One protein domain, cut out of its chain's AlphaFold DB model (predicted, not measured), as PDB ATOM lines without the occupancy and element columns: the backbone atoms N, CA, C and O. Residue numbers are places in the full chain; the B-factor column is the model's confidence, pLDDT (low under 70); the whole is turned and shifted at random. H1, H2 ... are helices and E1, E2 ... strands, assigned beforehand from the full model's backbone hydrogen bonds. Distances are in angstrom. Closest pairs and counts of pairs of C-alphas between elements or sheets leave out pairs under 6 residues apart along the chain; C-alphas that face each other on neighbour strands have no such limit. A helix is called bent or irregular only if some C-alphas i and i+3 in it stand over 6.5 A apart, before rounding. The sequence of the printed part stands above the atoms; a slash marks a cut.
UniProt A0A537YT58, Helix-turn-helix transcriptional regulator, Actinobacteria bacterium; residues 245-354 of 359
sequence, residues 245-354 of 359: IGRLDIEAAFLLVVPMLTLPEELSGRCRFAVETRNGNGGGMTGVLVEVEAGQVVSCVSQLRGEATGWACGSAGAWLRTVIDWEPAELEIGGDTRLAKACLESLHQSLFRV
ATOM      1  N   ILE A 245     155.127 129.823 161.437       96.12
ATOM      2  CA  ILE A 245     156.007 130.887 161.930       96.12
ATOM      3  C   ILE A 245     155.507 131.298 163.314       96.12
ATOM      4  O   ILE A 245     154.422 131.867 163.453       96.12
ATOM      5  N   GLY A 246     156.281 130.948 164.335       95.19
ATOM      6  CA  GLY A 246     155.926 131.164 165.725       95.19
ATOM      7  C   GLY A 246     156.506 132.454 166.289       95.19
ATOM      8  O   GLY A 246     157.374 133.104 165.706       95.19
ATOM      9  N   ARG A 247     156.082 132.772 167.515       95.69
ATOM     10  CA  ARG A 247     156.615 133.887 168.309       95.69
ATOM     11  C   ARG A 247     158.141 133.907 168.359       95.69
ATOM     12  O   ARG A 247     158.751 134.961 168.198       95.69
ATOM     13  N   LEU A 248     158.759 132.739 168.557       95.12
ATOM     14  CA  LEU A 248     160.211 132.659 168.666       95.12
ATOM     15  C   LEU A 248     160.922 133.029 167.359       95.12
ATOM     16  O   LEU A 248     162.000 133.621 167.415       95.12
ATOM     17  N   ASP A 249     160.330 132.677 166.213       97.31
ATOM     18  CA  ASP A 249     160.845 132.965 164.866       97.31
ATOM     19  C   ASP A 249     160.818 134.455 164.587       97.31
ATOM     20  O   ASP A 249     161.832 135.024 164.193       97.31
ATOM     21  N   ILE A 250     159.687 135.084 164.893       98.00
ATOM     22  CA  ILE A 250     159.465 136.509 164.665       98.00
ATOM     23  C   ILE A 250     160.415 137.355 165.516       98.00
ATOM     24  O   ILE A 250     161.119 138.212 164.987       98.00
ATOM     25  N   GLU A 251     160.479 137.097 166.826       97.25
ATOM     26  CA  GLU A 251     161.360 137.859 167.720       97.25
ATOM     27  C   GLU A 251     162.836 137.686 167.326       97.25
ATOM     28  O   GLU A 251     163.573 138.664 167.266       97.25
ATOM     29  N   ALA A 252     163.269 136.460 167.009       97.75
ATOM     30  CA  ALA A 252     164.651 136.206 166.604       97.75
ATOM     31  C   ALA A 252     165.011 136.893 165.278       97.75
ATOM     32  O   ALA A 252     166.100 137.448 165.166       97.75
ATOM     33  N   ALA A 253     164.106 136.869 164.294       98.38
ATOM     34  CA  ALA A 253     164.320 137.532 163.014       98.38
ATOM     35  C   ALA A 253     164.501 139.045 163.198       98.38
ATOM     36  O   ALA A 253     165.487 139.602 162.722       98.38
ATOM     37  N   PHE A 254     163.621 139.705 163.957       98.56
ATOM     38  CA  PHE A 254     163.758 141.141 164.194       98.56
ATOM     39  C   PHE A 254     165.002 141.500 165.011       98.56
ATOM     40  O   PHE A 254     165.730 142.404 164.613       98.56
ATOM     41  N   LEU A 255     165.297 140.785 166.102       98.38
ATOM     42  CA  LEU A 255     166.489 141.052 166.925       98.38
ATOM     43  C   LEU A 255     167.801 140.906 166.133       98.38
ATOM     44  O   LEU A 255     168.798 141.568 166.432       98.38
ATOM     45  N   LEU A 256     167.811 140.053 165.108       98.31
ATOM     46  CA  LEU A 256     168.958 139.903 164.222       98.31
ATOM     47  C   LEU A 256     169.061 141.023 163.187       98.31
ATOM     48  O   LEU A 256     170.149 141.570 163.022       98.31
ATOM     49  N   VAL A 257     167.968 141.368 162.505       98.06
ATOM     50  CA  VAL A 257     168.024 142.256 161.329       98.06
ATOM     51  C   VAL A 257     167.908 143.728 161.694       98.06
ATOM     52  O   VAL A 257     168.545 144.556 161.057       98.06
ATOM     53  N   VAL A 258     167.140 144.078 162.726       98.38
ATOM     54  CA  VAL A 258     166.924 145.482 163.106       98.38
ATOM     55  C   VAL A 258     168.238 146.222 163.416       98.38
ATOM     56  O   VAL A 258     168.396 147.345 162.955       98.38
ATOM     57  N   PRO A 259     169.241 145.623 164.081       98.06
ATOM     58  CA  PRO A 259     170.540 146.284 164.253       98.06
ATOM     59  C   PRO A 259     171.340 146.513 162.957       98.06
ATOM     60  O   PRO A 259     172.391 147.136 163.005       98.06
ATOM     61  N   MET A 260     170.891 145.993 161.808       97.50
ATOM     62  CA  MET A 260     171.504 146.229 160.492       97.50
ATOM     63  C   MET A 260     170.850 147.384 159.721       97.50
ATOM     64  O   MET A 260     171.196 147.607 158.560       97.50
ATOM     65  N   LEU A 261     169.848 148.057 160.293       97.62
ATOM     66  CA  LEU A 261     169.149 149.128 159.593       97.62
ATOM     67  C   LEU A 261     170.039 150.362 159.494       97.62
ATOM     68  O   LEU A 261     170.574 150.843 160.487       97.62
ATOM     69  N   THR A 262     170.162 150.876 158.276       96.00
ATOM     70  CA  THR A 262     170.702 152.208 158.000       96.00
ATOM     71  C   THR A 262     169.531 153.106 157.632       96.00
ATOM     72  O   THR A 262     168.791 152.785 156.696       96.00
ATOM     73  N   LEU A 263     169.325 154.182 158.385       98.00
ATOM     74  CA  LEU A 263     168.218 155.118 158.198       98.00
ATOM     75  C   LEU A 263     168.771 156.536 157.974       98.00
ATOM     76  O   LEU A 263     169.901 156.810 158.379       98.00
ATOM     77  N   PRO A 264     168.004 157.441 157.340       98.31
ATOM     78  CA  PRO A 264     168.374 158.851 157.257       98.31
ATOM     79  C   PRO A 264     168.620 159.463 158.645       98.31
ATOM     80  O   PRO A 264     167.851 159.203 159.575       98.31
ATOM     81  N   GLU A 265     169.673 160.276 158.775       98.06
ATOM     82  CA  GLU A 265     170.120 160.861 160.051       98.06
ATOM     83  C   GLU A 265     169.048 161.736 160.710       98.06
ATOM     84  O   GLU A 265     168.995 161.859 161.928       98.06
ATOM     85  N   GLU A 266     168.143 162.322 159.930       98.06
ATOM     86  CA  GLU A 266     167.059 163.150 160.450       98.06
ATOM     87  C   GLU A 266     165.913 162.353 161.100       98.06
ATOM     88  O   GLU A 266     164.974 162.949 161.633       98.06
ATOM     89  N   LEU A 267     165.945 161.018 161.041       98.44
ATOM     90  CA  LEU A 267     164.931 160.173 161.662       98.44
ATOM     91  C   LEU A 267     165.318 159.813 163.094       98.44
ATOM     92  O   LEU A 267     166.420 159.347 163.377       98.44
ATOM     93  N   SER A 268     164.380 160.001 164.015       98.50
ATOM     94  CA  SER A 268     164.496 159.571 165.406       98.50
ATOM     95  C   SER A 268     163.116 159.244 165.962       98.50
ATOM     96  O   SER A 268     162.111 159.808 165.527       98.50
ATOM     97  N   GLY A 269     163.055 158.327 166.919       98.19
ATOM     98  CA  GLY A 269     161.813 157.932 167.568       98.19
ATOM     99  C   GLY A 269     161.730 156.438 167.840       98.19
ATOM    100  O   GLY A 269     162.697 155.691 167.699       98.19
ATOM    101  N   ARG A 270     160.538 155.994 168.239       98.44
ATOM    102  CA  ARG A 270     160.285 154.608 168.635       98.44
ATOM    103  C   ARG A 270     159.315 153.972 167.657       98.44
ATOM    104  O   ARG A 270     158.179 154.424 167.529       98.44
ATOM    105  N   CYS A 271     159.744 152.912 166.987       98.56
ATOM    106  CA  CYS A 271     158.943 152.206 166.002       98.56
ATOM    107  C   CYS A 271     158.580 150.801 166.490       98.56
ATOM    108  O   CYS A 271     159.451 150.014 166.857       98.56
ATOM    109  N   ARG A 272     157.289 150.459 166.480       98.50
ATOM    110  CA  ARG A 272     156.818 149.107 166.819       98.50
ATOM    111  C   ARG A 272     156.643 148.267 165.556       98.50
ATOM    112  O   ARG A 272     155.888 148.655 164.670       98.50
ATOM    113  N   PHE A 273     157.252 147.085 165.514       98.50
ATOM    114  CA  PHE A 273     156.964 146.067 164.499       98.50
ATOM    115  C   PHE A 273     156.217 144.916 165.139       98.50
ATOM    116  O   PHE A 273     156.745 144.262 166.037       98.50
ATOM    117  N   ALA A 274     154.987 144.679 164.695       98.19
ATOM    118  CA  ALA A 274     154.130 143.643 165.249       98.19
ATOM    119  C   ALA A 274     153.654 142.670 164.168       98.19
ATOM    120  O   ALA A 274     153.264 143.052 163.068       98.19
ATOM    121  N   VAL A 275     153.667 141.391 164.504       97.94
ATOM    122  CA  VAL A 275     153.216 140.297 163.654       97.94
ATOM    123  C   VAL A 275     152.076 139.589 164.356       97.94
ATOM    124  O   VAL A 275     152.199 139.182 165.518       97.94
ATOM    125  N   GLU A 276     150.982 139.403 163.634       97.19
ATOM    126  CA  GLU A 276     149.856 138.613 164.108       97.19
ATOM    127  C   GLU A 276     150.243 137.136 164.178       97.19
ATOM    128  O   GLU A 276     150.674 136.523 163.193       97.19
ATOM    129  N   THR A 277     150.045 136.538 165.347       93.44
ATOM    130  CA  THR A 277     150.236 135.108 165.577       93.44
ATOM    131  C   THR A 277     148.897 134.434 165.820       93.44
ATOM    132  O   THR A 277     148.115 134.815 166.693       93.44
ATOM    133  N   ARG A 278     148.638 133.371 165.058       85.12
ATOM    134  CA  ARG A 278     147.473 132.505 165.256       85.12
ATOM    135  C   ARG A 278     147.780 131.473 166.342       85.12
ATOM    136  O   ARG A 278     147.963 130.299 166.047       85.12
ATOM    137  N   ASN A 279     147.870 131.923 167.591       71.75
ATOM    138  CA  ASN A 279     148.034 131.047 168.750       71.75
ATOM    139  C   ASN A 279     146.701 130.932 169.505       71.75
ATOM    140  O   ASN A 279     146.417 131.739 170.385       71.75
ATOM    141  N   GLY A 280     145.884 129.928 169.169       68.25
ATOM    142  CA  GLY A 280     144.636 129.634 169.890       68.25
ATOM    143  C   GLY A 280     143.570 130.744 169.833       68.25
ATOM    144  O   GLY A 280     143.636 131.643 168.997       68.25
ATOM    145  N   ASN A 281     142.573 130.649 170.723       64.00
ATOM    146  CA  ASN A 281     141.300 131.399 170.731       64.00
ATOM    147  C   ASN A 281     141.385 132.938 170.884       64.00
ATOM    148  O   ASN A 281     140.363 133.571 171.128       64.00
ATOM    149  N   GLY A 282     142.555 133.567 170.749       71.12
ATOM    150  CA  GLY A 282     142.694 134.995 171.044       71.12
ATOM    151  C   GLY A 282     143.874 135.692 170.385       71.12
ATOM    152  O   GLY A 282     144.573 136.404 171.092       71.12
ATOM    153  N   GLY A 283     144.096 135.460 169.080       82.12
ATOM    154  CA  GLY A 283     145.048 136.170 168.201       82.12
ATOM    155  C   GLY A 283     146.038 137.104 168.910       82.12
ATOM    156  O   GLY A 283     145.704 138.235 169.244       82.12
ATOM    157  N   GLY A 284     147.258 136.624 169.154       93.00
ATOM    158  CA  GLY A 284     148.282 137.395 169.858       93.00
ATOM    159  C   GLY A 284     149.163 138.184 168.896       93.00
ATOM    160  O   GLY A 284     149.474 137.706 167.807       93.00
ATOM    161  N   MET A 285     149.643 139.348 169.325       96.25
ATOM    162  CA  MET A 285     150.701 140.079 168.622       96.25
ATOM    163  C   MET A 285     152.069 139.732 169.201       96.25
ATOM    164  O   MET A 285     152.234 139.616 170.417       96.25
ATOM    165  N   THR A 286     153.068 139.602 168.335       96.56
ATOM    166  CA  THR A 286     154.469 139.425 168.731       96.56
ATOM    167  C   THR A 286     155.377 140.267 167.850       96.56
ATOM    168  O   THR A 286     155.044 140.528 166.701       96.56
ATOM    169  N   GLY A 287     156.537 140.679 168.344       96.88
ATOM    170  CA  GLY A 287     157.467 141.459 167.536       96.88
ATOM    171  C   GLY A 287     158.451 142.225 168.395       96.88
ATOM    172  O   GLY A 287     158.873 141.712 169.431       96.88
ATOM    173  N   VAL A 288     158.820 143.426 167.962       98.12
ATOM    174  CA  VAL A 288     159.826 144.248 168.637       98.12
ATOM    175  C   VAL A 288     159.394 145.703 168.765       98.12
ATOM    176  O   VAL A 288     158.608 146.214 167.962       98.12
ATOM    177  N   LEU A 289     159.948 146.371 169.771       98.38
ATOM    178  CA  LEU A 289     160.014 147.822 169.844       98.38
ATOM    179  C   LEU A 289     161.443 148.250 169.513       98.38
ATOM    180  O   LEU A 289     162.396 147.760 170.124       98.38
ATOM    181  N   VAL A 290     161.566 149.134 168.531       98.38
ATOM    182  CA  VAL A 290     162.828 149.650 168.002       98.38
ATOM    183  C   VAL A 290     162.949 151.113 168.385       98.38
ATOM    184  O   VAL A 290     161.986 151.861 168.237       98.38
ATOM    185  N   GLU A 291     164.117 151.522 168.852       98.38
ATOM    186  CA  GLU A 291     164.444 152.916 169.133       98.38
ATOM    187  C   GLU A 291     165.544 153.373 168.187       98.38
ATOM    188  O   GLU A 291     166.554 152.684 168.013       98.38
ATOM    189  N   VAL A 292     165.298 154.512 167.549       98.50
ATOM    190  CA  VAL A 292     166.171 155.117 166.552       98.50
ATOM    191  C   VAL A 292     166.559 156.508 167.025       98.50
ATOM    192  O   VAL A 292     165.686 157.308 167.363       98.50
ATOM    193  N   GLU A 293     167.849 156.807 166.987       98.31
ATOM    194  CA  GLU A 293     168.410 158.129 167.257       98.31
ATOM    195  C   GLU A 293     169.370 158.496 166.132       98.31
ATOM    196  O   GLU A 293     170.261 157.719 165.792       98.31
ATOM    197  N   ALA A 294     169.173 159.670 165.535       97.50
ATOM    198  CA  ALA A 294     169.981 160.172 164.426       97.50
ATOM    199  C   ALA A 294     170.205 159.135 163.297       97.50
ATOM    200  O   ALA A 294     171.324 158.912 162.835       97.50
ATOM    201  N   GLY A 295     169.145 158.427 162.894       97.69
ATOM    202  CA  GLY A 295     169.204 157.378 161.872       97.69
ATOM    203  C   GLY A 295     169.868 156.057 162.300       97.69
ATOM    204  O   GLY A 295     169.956 155.132 161.490       97.69
ATOM    205  N   GLN A 296     170.306 155.928 163.556       97.81
ATOM    206  CA  GLN A 296     170.923 154.721 164.109       97.81
ATOM    207  C   GLN A 296     169.971 153.987 165.047       97.81
ATOM    208  O   GLN A 296     169.278 154.596 165.857       97.81
ATOM    209  N   VAL A 297     169.959 152.657 164.980       97.94
ATOM    210  CA  VAL A 297     169.216 151.837 165.943       97.94
ATOM    211  C   VAL A 297     170.004 151.752 167.247       97.94
ATOM    212  O   VAL A 297     171.037 151.088 167.303       97.94
ATOM    213  N   VAL A 298     169.486 152.372 168.307       97.88
ATOM    214  CA  VAL A 298     170.114 152.369 169.642       97.88
ATOM    215  C   VAL A 298     169.541 151.294 170.564       97.88
ATOM    216  O   VAL A 298     170.213 150.844 171.490       97.88
ATOM    217  N   SER A 299     168.315 150.832 170.302       97.06
ATOM    218  CA  SER A 299     167.675 149.771 171.082       97.06
ATOM    219  C   SER A 299     166.721 148.935 170.233       97.06
ATOM    220  O   SER A 299     166.028 149.437 169.346       97.06
ATOM    221  N   CYS A 300     166.666 147.636 170.515       97.62
ATOM    222  CA  CYS A 300     165.700 146.711 169.933       97.62
ATOM    223  C   CYS A 300     165.350 145.640 170.966       97.62
ATOM    224  O   CYS A 300     166.201 144.845 171.364       97.62
ATOM    225  N   VAL A 301     164.093 145.613 171.406       97.06
ATOM    226  CA  VAL A 301     163.622 144.681 172.441       97.06
ATOM    227  C   VAL A 301     162.423 143.883 171.946       97.06
ATOM    228  O   VAL A 301     161.538 144.420 171.288       97.06
ATOM    229  N   SER A 302     162.335 142.601 172.310       95.19
ATOM    230  CA  SER A 302     161.234 141.692 171.930       95.19
ATOM    231  C   SER A 302     159.907 141.942 172.662       95.19
ATOM    232  O   SER A 302     159.027 141.082 172.714       95.19
ATOM    233  N   GLN A 303     159.756 143.118 173.268       93.25
ATOM    234  CA  GLN A 303     158.561 143.516 173.994       93.25
ATOM    235  C   GLN A 303     157.798 144.550 173.172       93.25
ATOM    236  O   GLN A 303     158.355 145.563 172.772       93.25
ATOM    237  N   LEU A 304     156.501 144.320 172.960       94.44
ATOM    238  CA  LEU A 304     155.628 145.277 172.267       94.44
ATOM    239  C   LEU A 304     155.091 146.393 173.184       94.44
ATOM    240  O   LEU A 304     154.391 147.292 172.712       94.44
ATOM    241  N   ARG A 305     155.380 146.317 174.491       93.56
ATOM    242  CA  ARG A 305     154.933 147.286 175.502       93.56
ATOM    243  C   ARG A 305     155.735 148.584 175.407       93.56
ATOM    244  O   ARG A 305     156.922 148.552 175.113       93.56
ATOM    245  N   GLY A 306     155.083 149.695 175.741       93.00
ATOM    246  CA  GLY A 306     155.663 151.039 175.697       93.00
ATOM    247  C   GLY A 306     155.050 151.892 174.592       93.00
ATOM    248  O   GLY A 306     154.366 151.376 173.708       93.00
ATOM    249  N   GLU A 307     155.271 153.198 174.665       95.94
ATOM    250  CA  GLU A 307     154.830 154.149 173.646       95.94
ATOM    251  C   GLU A 307     155.697 154.026 172.389       95.94
ATOM    252  O   GLU A 307     156.916 153.859 172.471       95.94
ATOM    253  N   ALA A 308     155.054 154.089 171.226       97.31
ATOM    254  CA  ALA A 308     155.713 154.070 169.929       97.31
ATOM    255  C   ALA A 308     155.204 155.265 169.126       97.31
ATOM    256  O   ALA A 308     153.992 155.473 169.044       97.31
ATOM    257  N   THR A 309     156.123 156.038 168.555       97.75
ATOM    258  CA  THR A 309     155.789 157.176 167.698       97.75
ATOM    259  C   THR A 309     155.332 156.698 166.329       97.75
ATOM    260  O   THR A 309     154.403 157.280 165.790       97.75
ATOM    261  N   GLY A 310     155.906 155.608 165.806       98.25
ATOM    262  CA  GLY A 310     155.491 154.938 164.568       98.25
ATOM    263  C   GLY A 310     155.269 153.438 164.761       98.25
ATOM    264  O   GLY A 310     155.743 152.835 165.728       98.25
ATOM    265  N   TRP A 311     154.529 152.805 163.855       98.50
ATOM    266  CA  TRP A 311     154.330 151.357 163.897       98.50
ATOM    267  C   TRP A 311     153.994 150.760 162.531       98.50
ATOM    268  O   TRP A 311     153.440 151.431 161.663       98.50
ATOM    269  N   ALA A 312     154.316 149.474 162.375       98.50
ATOM    270  CA  ALA A 312     153.857 148.623 161.285       98.50
ATOM    271  C   ALA A 312     153.364 147.284 161.851       98.50
ATOM    272  O   ALA A 312     154.023 146.689 162.717       98.50
ATOM    273  N   CYS A 313     152.216 146.800 161.380       98.38
ATOM    274  CA  CYS A 313     151.684 145.510 161.785       98.38
ATOM    275  C   CYS A 313     151.000 144.731 160.657       98.38
ATOM    276  O   CYS A 313     150.619 145.284 159.631       98.38
ATOM    277  N   GLY A 314     150.891 143.416 160.837       97.75
ATOM    278  CA  GLY A 314     150.184 142.538 159.911       97.75
ATOM    279  C   GLY A 314     150.520 141.066 160.128       97.75
ATOM    280  O   GLY A 314     151.274 140.698 161.033       97.75
ATOM    281  N   SER A 315     149.977 140.194 159.286       97.31
ATOM    282  CA  SER A 315     150.257 138.755 159.360       97.31
ATOM    283  C   SER A 315     151.711 138.412 159.008       97.31
ATOM    284  O   SER A 315     152.376 139.130 158.262       97.31
ATOM    285  N   ALA A 316     152.200 137.249 159.454       97.12
ATOM    286  CA  ALA A 316     153.527 136.760 159.055       97.12
ATOM    287  C   ALA A 316     153.691 136.658 157.522       97.12
ATOM    288  O   ALA A 316     154.784 136.859 157.002       97.12
ATOM    289  N   GLY A 317     152.607 136.372 156.789       97.19
ATOM    290  CA  GLY A 317     152.619 136.353 155.324       97.19
ATOM    291  C   GLY A 317     152.823 137.740 154.709       97.19
ATOM    292  O   GLY A 317     153.629 137.866 153.790       97.19
ATOM    293  N   ALA A 318     152.151 138.760 155.250       98.00
ATOM    294  CA  ALA A 318     152.294 140.150 154.811       98.00
ATOM    295  C   ALA A 318     153.708 140.683 155.078       98.00
ATOM    296  O   ALA A 318     154.323 141.295 154.207       98.00
ATOM    297  N   TRP A 319     154.279 140.350 156.239       98.38
ATOM    298  CA  TRP A 319     155.675 140.660 156.552       98.38
ATOM    299  C   TRP A 319     156.657 139.989 155.589       98.38
ATOM    300  O   TRP A 319     157.567 140.647 155.095       98.38
ATOM    301  N   LEU A 320     156.467 138.702 155.278       97.88
ATOM    302  CA  LEU A 320     157.325 138.006 154.317       97.88
ATOM    303  C   LEU A 320     157.249 138.625 152.915       97.88
ATOM    304  O   LEU A 320     158.292 138.793 152.293       97.88
ATOM    305  N   ARG A 321     156.058 138.989 152.421       97.25
ATOM    306  CA  ARG A 321     155.910 139.676 151.123       97.25
ATOM    307  C   ARG A 321     156.514 141.076 151.137       97.25
ATOM    308  O   ARG A 321     157.252 141.430 150.227       97.25
ATOM    309  N   THR A 322     156.307 141.836 152.210       97.50
ATOM    310  CA  THR A 322     156.912 143.168 152.361       97.50
ATOM    311  C   THR A 322     158.436 143.095 152.337       97.50
ATOM    312  O   THR A 322     159.083 143.838 151.611       97.50
ATOM    313  N   VAL A 323     159.026 142.188 153.115       97.06
ATOM    314  CA  VAL A 323     160.484 142.119 153.254       97.06
ATOM    315  C   VAL A 323     161.138 141.463 152.034       97.06
ATOM    316  O   VAL A 323     162.220 141.891 151.647       97.06
ATOM    317  N   ILE A 324     160.515 140.456 151.412       96.31
ATOM    318  CA  ILE A 324     161.111 139.736 150.271       96.31
ATOM    319  C   ILE A 324     160.810 140.434 148.937       96.31
ATOM    320  O   ILE A 324     161.726 140.626 148.143       96.31
ATOM    321  N   ASP A 325     159.553 140.814 148.691       96.00
ATOM    322  CA  ASP A 325     159.069 141.297 147.385       96.00
ATOM    323  C   ASP A 325     158.832 142.817 147.344       96.00
ATOM    324  O   ASP A 325     158.489 143.355 146.295       96.00
ATOM    325  N   TRP A 326     159.018 143.517 148.469       96.56
ATOM    326  CA  TRP A 326     158.700 144.941 148.618       96.56
ATOM    327  C   TRP A 326     157.223 145.276 148.341       96.56
ATOM    328  O   TRP A 326     156.889 146.228 147.638       96.56
ATOM    329  N   GLU A 327     156.316 144.513 148.961       96.81
ATOM    330  CA  GLU A 327     154.861 144.742 148.923       96.81
ATOM    331  C   GLU A 327     154.312 145.277 150.271       96.81
ATOM    332  O   GLU A 327     153.572 144.575 150.962       96.81
ATOM    333  N   PRO A 328     154.641 146.518 150.691       96.25
ATOM    334  CA  PRO A 328     154.265 147.043 152.012       96.25
ATOM    335  C   PRO A 328     152.768 147.341 152.171       96.25
ATOM    336  O   PRO A 328     152.323 147.630 153.277       96.25
ATOM    337  N   ALA A 329     151.986 147.299 151.086       96.94
ATOM    338  CA  ALA A 329     150.565 147.662 151.081       96.94
ATOM    339  C   ALA A 329     149.684 146.740 151.940       96.94
ATOM    340  O   ALA A 329     148.555 147.094 152.267       96.94
ATOM    341  N   GLU A 330     150.184 145.559 152.293       96.75
ATOM    342  CA  GLU A 330     149.467 144.608 153.140       96.75
ATOM    343  C   GLU A 330     149.774 144.747 154.634       96.75
ATOM    344  O   GLU A 330     149.194 144.026 155.449       96.75
ATOM    345  N   LEU A 331     150.713 145.624 154.996       98.19
ATOM    346  CA  LEU A 331     150.937 145.998 156.382       98.19
ATOM    347  C   LEU A 331     150.108 147.235 156.707       98.19
ATOM    348  O   LEU A 331     150.070 148.205 155.951       98.19
ATOM    349  N   GLU A 332     149.493 147.225 157.880       98.25
ATOM    350  CA  GLU A 332     148.944 148.434 158.469       98.25
ATOM    351  C   GLU A 332     150.104 149.258 159.036       98.25
ATOM    352  O   GLU A 332     150.938 148.748 159.787       98.25
ATOM    353  N   ILE A 333     150.181 150.532 158.655       98.38
ATOM    354  CA  ILE A 333     151.253 151.447 159.062       98.38
ATOM    355  C   ILE A 333     150.611 152.702 159.645       98.38
ATOM    356  O   ILE A 333     149.739 153.299 159.012       98.38
ATOM    357  N   GLY A 334     151.063 153.141 160.819       98.00
ATOM    358  CA  GLY A 334     150.511 154.320 161.485       98.00
ATOM    359  C   GLY A 334     151.488 155.039 162.413       98.00
ATOM    360  O   GLY A 334     152.646 154.645 162.562       98.00
ATOM    361  N   GLY A 335     151.007 156.129 163.021       97.88
ATOM    362  CA  GLY A 335     151.842 157.070 163.774       97.88
ATOM    363  C   GLY A 335     152.758 157.871 162.844       97.88
ATOM    364  O   GLY A 335     152.315 158.376 161.811       97.88
ATOM    365  N   ASP A 336     154.042 157.955 163.179       98.25
ATOM    366  CA  ASP A 336     155.105 158.443 162.309       98.25
ATOM    367  C   ASP A 336     155.354 157.440 161.172       98.25
ATOM    368  O   ASP A 336     156.199 156.539 161.227       98.25
ATOM    369  N   THR A 337     154.561 157.599 160.115       98.00
ATOM    370  CA  THR A 337     154.638 156.756 158.921       98.00
ATOM    371  C   THR A 337     155.947 156.931 158.150       98.00
ATOM    372  O   THR A 337     156.324 156.015 157.418       98.00
ATOM    373  N   ARG A 338     156.657 158.060 158.309       98.25
ATOM    374  CA  ARG A 338     157.959 158.283 157.664       98.25
ATOM    375  C   ARG A 338     159.004 157.373 158.296       98.25
ATOM    376  O   ARG A 338     159.676 156.648 157.565       98.25
ATOM    377  N   LEU A 339     159.076 157.345 159.629       98.44
ATOM    378  CA  LEU A 339     159.959 156.438 160.364       98.44
ATOM    379  C   LEU A 339     159.636 154.970 160.054       98.44
ATOM    380  O   LEU A 339     160.526 154.207 159.680       98.44
ATOM    381  N   ALA A 340     158.361 154.575 160.145       98.44
ATOM    382  CA  ALA A 340     157.960 153.188 159.914       98.44
ATOM    383  C   ALA A 340     158.304 152.701 158.492       98.44
ATOM    384  O   ALA A 340     158.870 151.619 158.335       98.44
ATOM    385  N   LYS A 341     158.025 153.509 157.458       98.25
ATOM    386  CA  LYS A 341     158.355 153.168 156.064       98.25
ATOM    387  C   LYS A 341     159.858 153.108 155.815       98.25
ATOM    388  O   LYS A 341     160.300 152.167 155.165       98.25
ATOM    389  N   ALA A 342     160.634 154.052 156.355       98.31
ATOM    390  CA  ALA A 342     162.091 154.042 156.220       98.31
ATOM    391  C   ALA A 342     162.703 152.773 156.832       98.31
ATOM    392  O   ALA A 342     163.569 152.144 156.227       98.31
ATOM    393  N   CYS A 343     162.202 152.339 157.990       98.31
ATOM    394  CA  CYS A 343     162.638 151.084 158.587       98.31
ATOM    395  C   CYS A 343     162.251 149.855 157.756       98.31
ATOM    396  O   CYS A 343     163.076 148.960 157.596       98.31
ATOM    397  N   LEU A 344     161.024 149.791 157.221       98.19
ATOM    398  CA  LEU A 344     160.603 148.693 156.339       98.19
ATOM    399  C   LEU A 344     161.459 148.634 155.072       98.19
ATOM    400  O   LEU A 344     161.871 147.550 154.658       98.19
ATOM    401  N   GLU A 345     161.746 149.790 154.477       97.69
ATOM    402  CA  GLU A 345     162.613 149.878 153.310       97.69
ATOM    403  C   GLU A 345     164.012 149.377 153.654       97.69
ATOM    404  O   GLU A 345     164.509 148.466 153.001       97.69
ATOM    405  N   SER A 346     164.606 149.877 154.736       97.56
ATOM    406  CA  SER A 346     165.925 149.448 155.204       97.56
ATOM    407  C   SER A 346     165.970 147.944 155.534       97.56
ATOM    408  O   SER A 346     166.940 147.273 155.192       97.56
ATOM    409  N   LEU A 347     164.889 147.355 156.074       97.44
ATOM    410  CA  LEU A 347     164.770 145.902 156.286       97.44
ATOM    411  C   LEU A 347     164.858 145.125 154.965       97.44
ATOM    412  O   LEU A 347     165.636 144.172 154.858       97.44
ATOM    413  N   HIS A 348     164.071 145.523 153.961       97.00
ATOM    414  CA  HIS A 348     164.120 144.921 152.628       97.00
ATOM    415  C   HIS A 348     165.512 145.096 152.004       97.00
ATOM    416  O   HIS A 348     166.093 144.142 151.480       97.00
ATOM    417  N   GLN A 349     166.083 146.298 152.119       95.81
ATOM    418  CA  GLN A 349     167.380 146.620 151.545       95.81
ATOM    419  C   GLN A 349     168.510 145.775 152.142       95.81
ATOM    420  O   GLN A 349     169.281 145.171 151.394       95.81
ATOM    421  N   SER A 350     168.571 145.677 153.469       95.44
ATOM    422  CA  SER A 350     169.615 144.941 154.187       95.44
ATOM    423  C   SER A 350     169.561 143.428 153.958       95.44
ATOM    424  O   SER A 350     170.592 142.767 154.068       95.44
ATOM    425  N   LEU A 351     168.391 142.866 153.632       95.75
ATOM    426  CA  LEU A 351     168.223 141.422 153.442       95.75
ATOM    427  C   LEU A 351     168.224 140.970 151.980       95.75
ATOM    428  O   LEU A 351     168.791 139.924 151.675       95.75
ATOM    429  N   PHE A 352     167.581 141.722 151.087       93.69
ATOM    430  CA  PHE A 352     167.288 141.267 149.721       93.69
ATOM    431  C   PHE A 352     167.827 142.194 148.631       93.69
ATOM    432  O   PHE A 352     167.932 141.773 147.481       93.69
ATOM    433  N   ARG A 353     168.237 143.424 148.972       83.94
ATOM    434  CA  ARG A 353     168.853 144.360 148.009       83.94
ATOM    435  C   ARG A 353     170.384 144.288 147.990       83.94
ATOM    436  O   ARG A 353     171.024 144.937 147.165       83.94
ATOM    437  N   VAL A 354     170.986 143.474 148.857       55.34
ATOM    438  CA  VAL A 354     172.429 143.210 148.857       55.34
ATOM    439  C   VAL A 354     172.750 142.163 147.777       55.34
ATOM    440  O   VAL A 354     172.280 141.041 147.881       55.34
TER     441      VAL A 354
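Overview. This is residues 245 to 354 of the 359 residues of the protein "Helix-turn-helix transcriptional regulator" of Actinobacteria bacterium (UniProt A0A537YT58). One twisted sheet of five strands forms a slab, with three helices over one face and no named helix over the other. H1 runs lengthwise over E2, H3 slants over E1 and E4, and H2 stands up from the sheet with H3 packed on it. The printed part has 110 residues, in chain order H1 E1 E2 E3 E4 H2 E5 H3; the sheet order is E3 E2 E1 E4 E5, mixed, and the class is mixed, helices and strands. It is compact, with a radius of gyration of the C-alphas of 12.8 A and spans of 42 by 30 by 23 A.

Arrangement. Begin at inner strand E1, residues 269 to 277, and E2, residues 284 to 293: they form an antiparallel hairpin, where N 273 and O 288 are 2.9 A apart, within hydrogen-bond range. E3, residues 296 to 301, is an edge strand and makes a hairpin with E2, with N 291 and O 299 at 2.9 A; E1, E2 and E3 are a meander, each strand the antiparallel neighbour of the one before. Beyond E1 look for E4, residues 310 to 315, parallel to it, with N 274 and O 312 at 3.0 A. Edge strand E5, residues 332 to 335, is antiparallel to E4, with N 311 and O 334 at 2.9 A. The helices make two layers with the sheet, being on one face of it. H1, residues 247 to 260, lies over E2 at a height over the sheet of 8.2 A, along the strands; the closest C-alphas are those of Glu 251 and Gly 287, 5.3 A. H3, residues 337 to 352, is at a height of 10.0 A over E1 and E4, slantwise to the strands at 56 degrees to E1 on the local plane; C-alphas 310 and 340, the closest of E4 and H3, are 5.6 A apart. H2, residues 316 to 325, stands up from the sheet, its line rising 47 degrees. H2 and H3 touch, closest at C-alphas 323 and 348, 4.6 A, at a steep tilt of 69 degrees, only just short of about perpendicular, the same way. Residues 257 to 260 of H1 touch H3; the closest C-alphas are 260 and 350, 6.7 A. In H2 and H3 every O i to N i+4 pair is within hydrogen-bond range; in H1, 8 of 10 are.

Along the chain. Find C-alpha 247 at (156.615, 133.887, 168.309); from there H1 runs 20.9 A. It is irregular, but only just: C-alphas 256 and 259 are 6.6 A apart. E1 spans 25.7 A, E2 29.0 A and E4 17.8 A. H3 runs 22.0 A, to C-alpha 352 at (167.288, 141.267, 149.721).

Size, cuts and confidence. The C-alphas of Glu 265 and Asn 281 are the two farthest apart, 42.6 A. The printed part has no cut and no long link. Its mean pLDDT is 95.5; residues 280 to 281 and 354 are under 70.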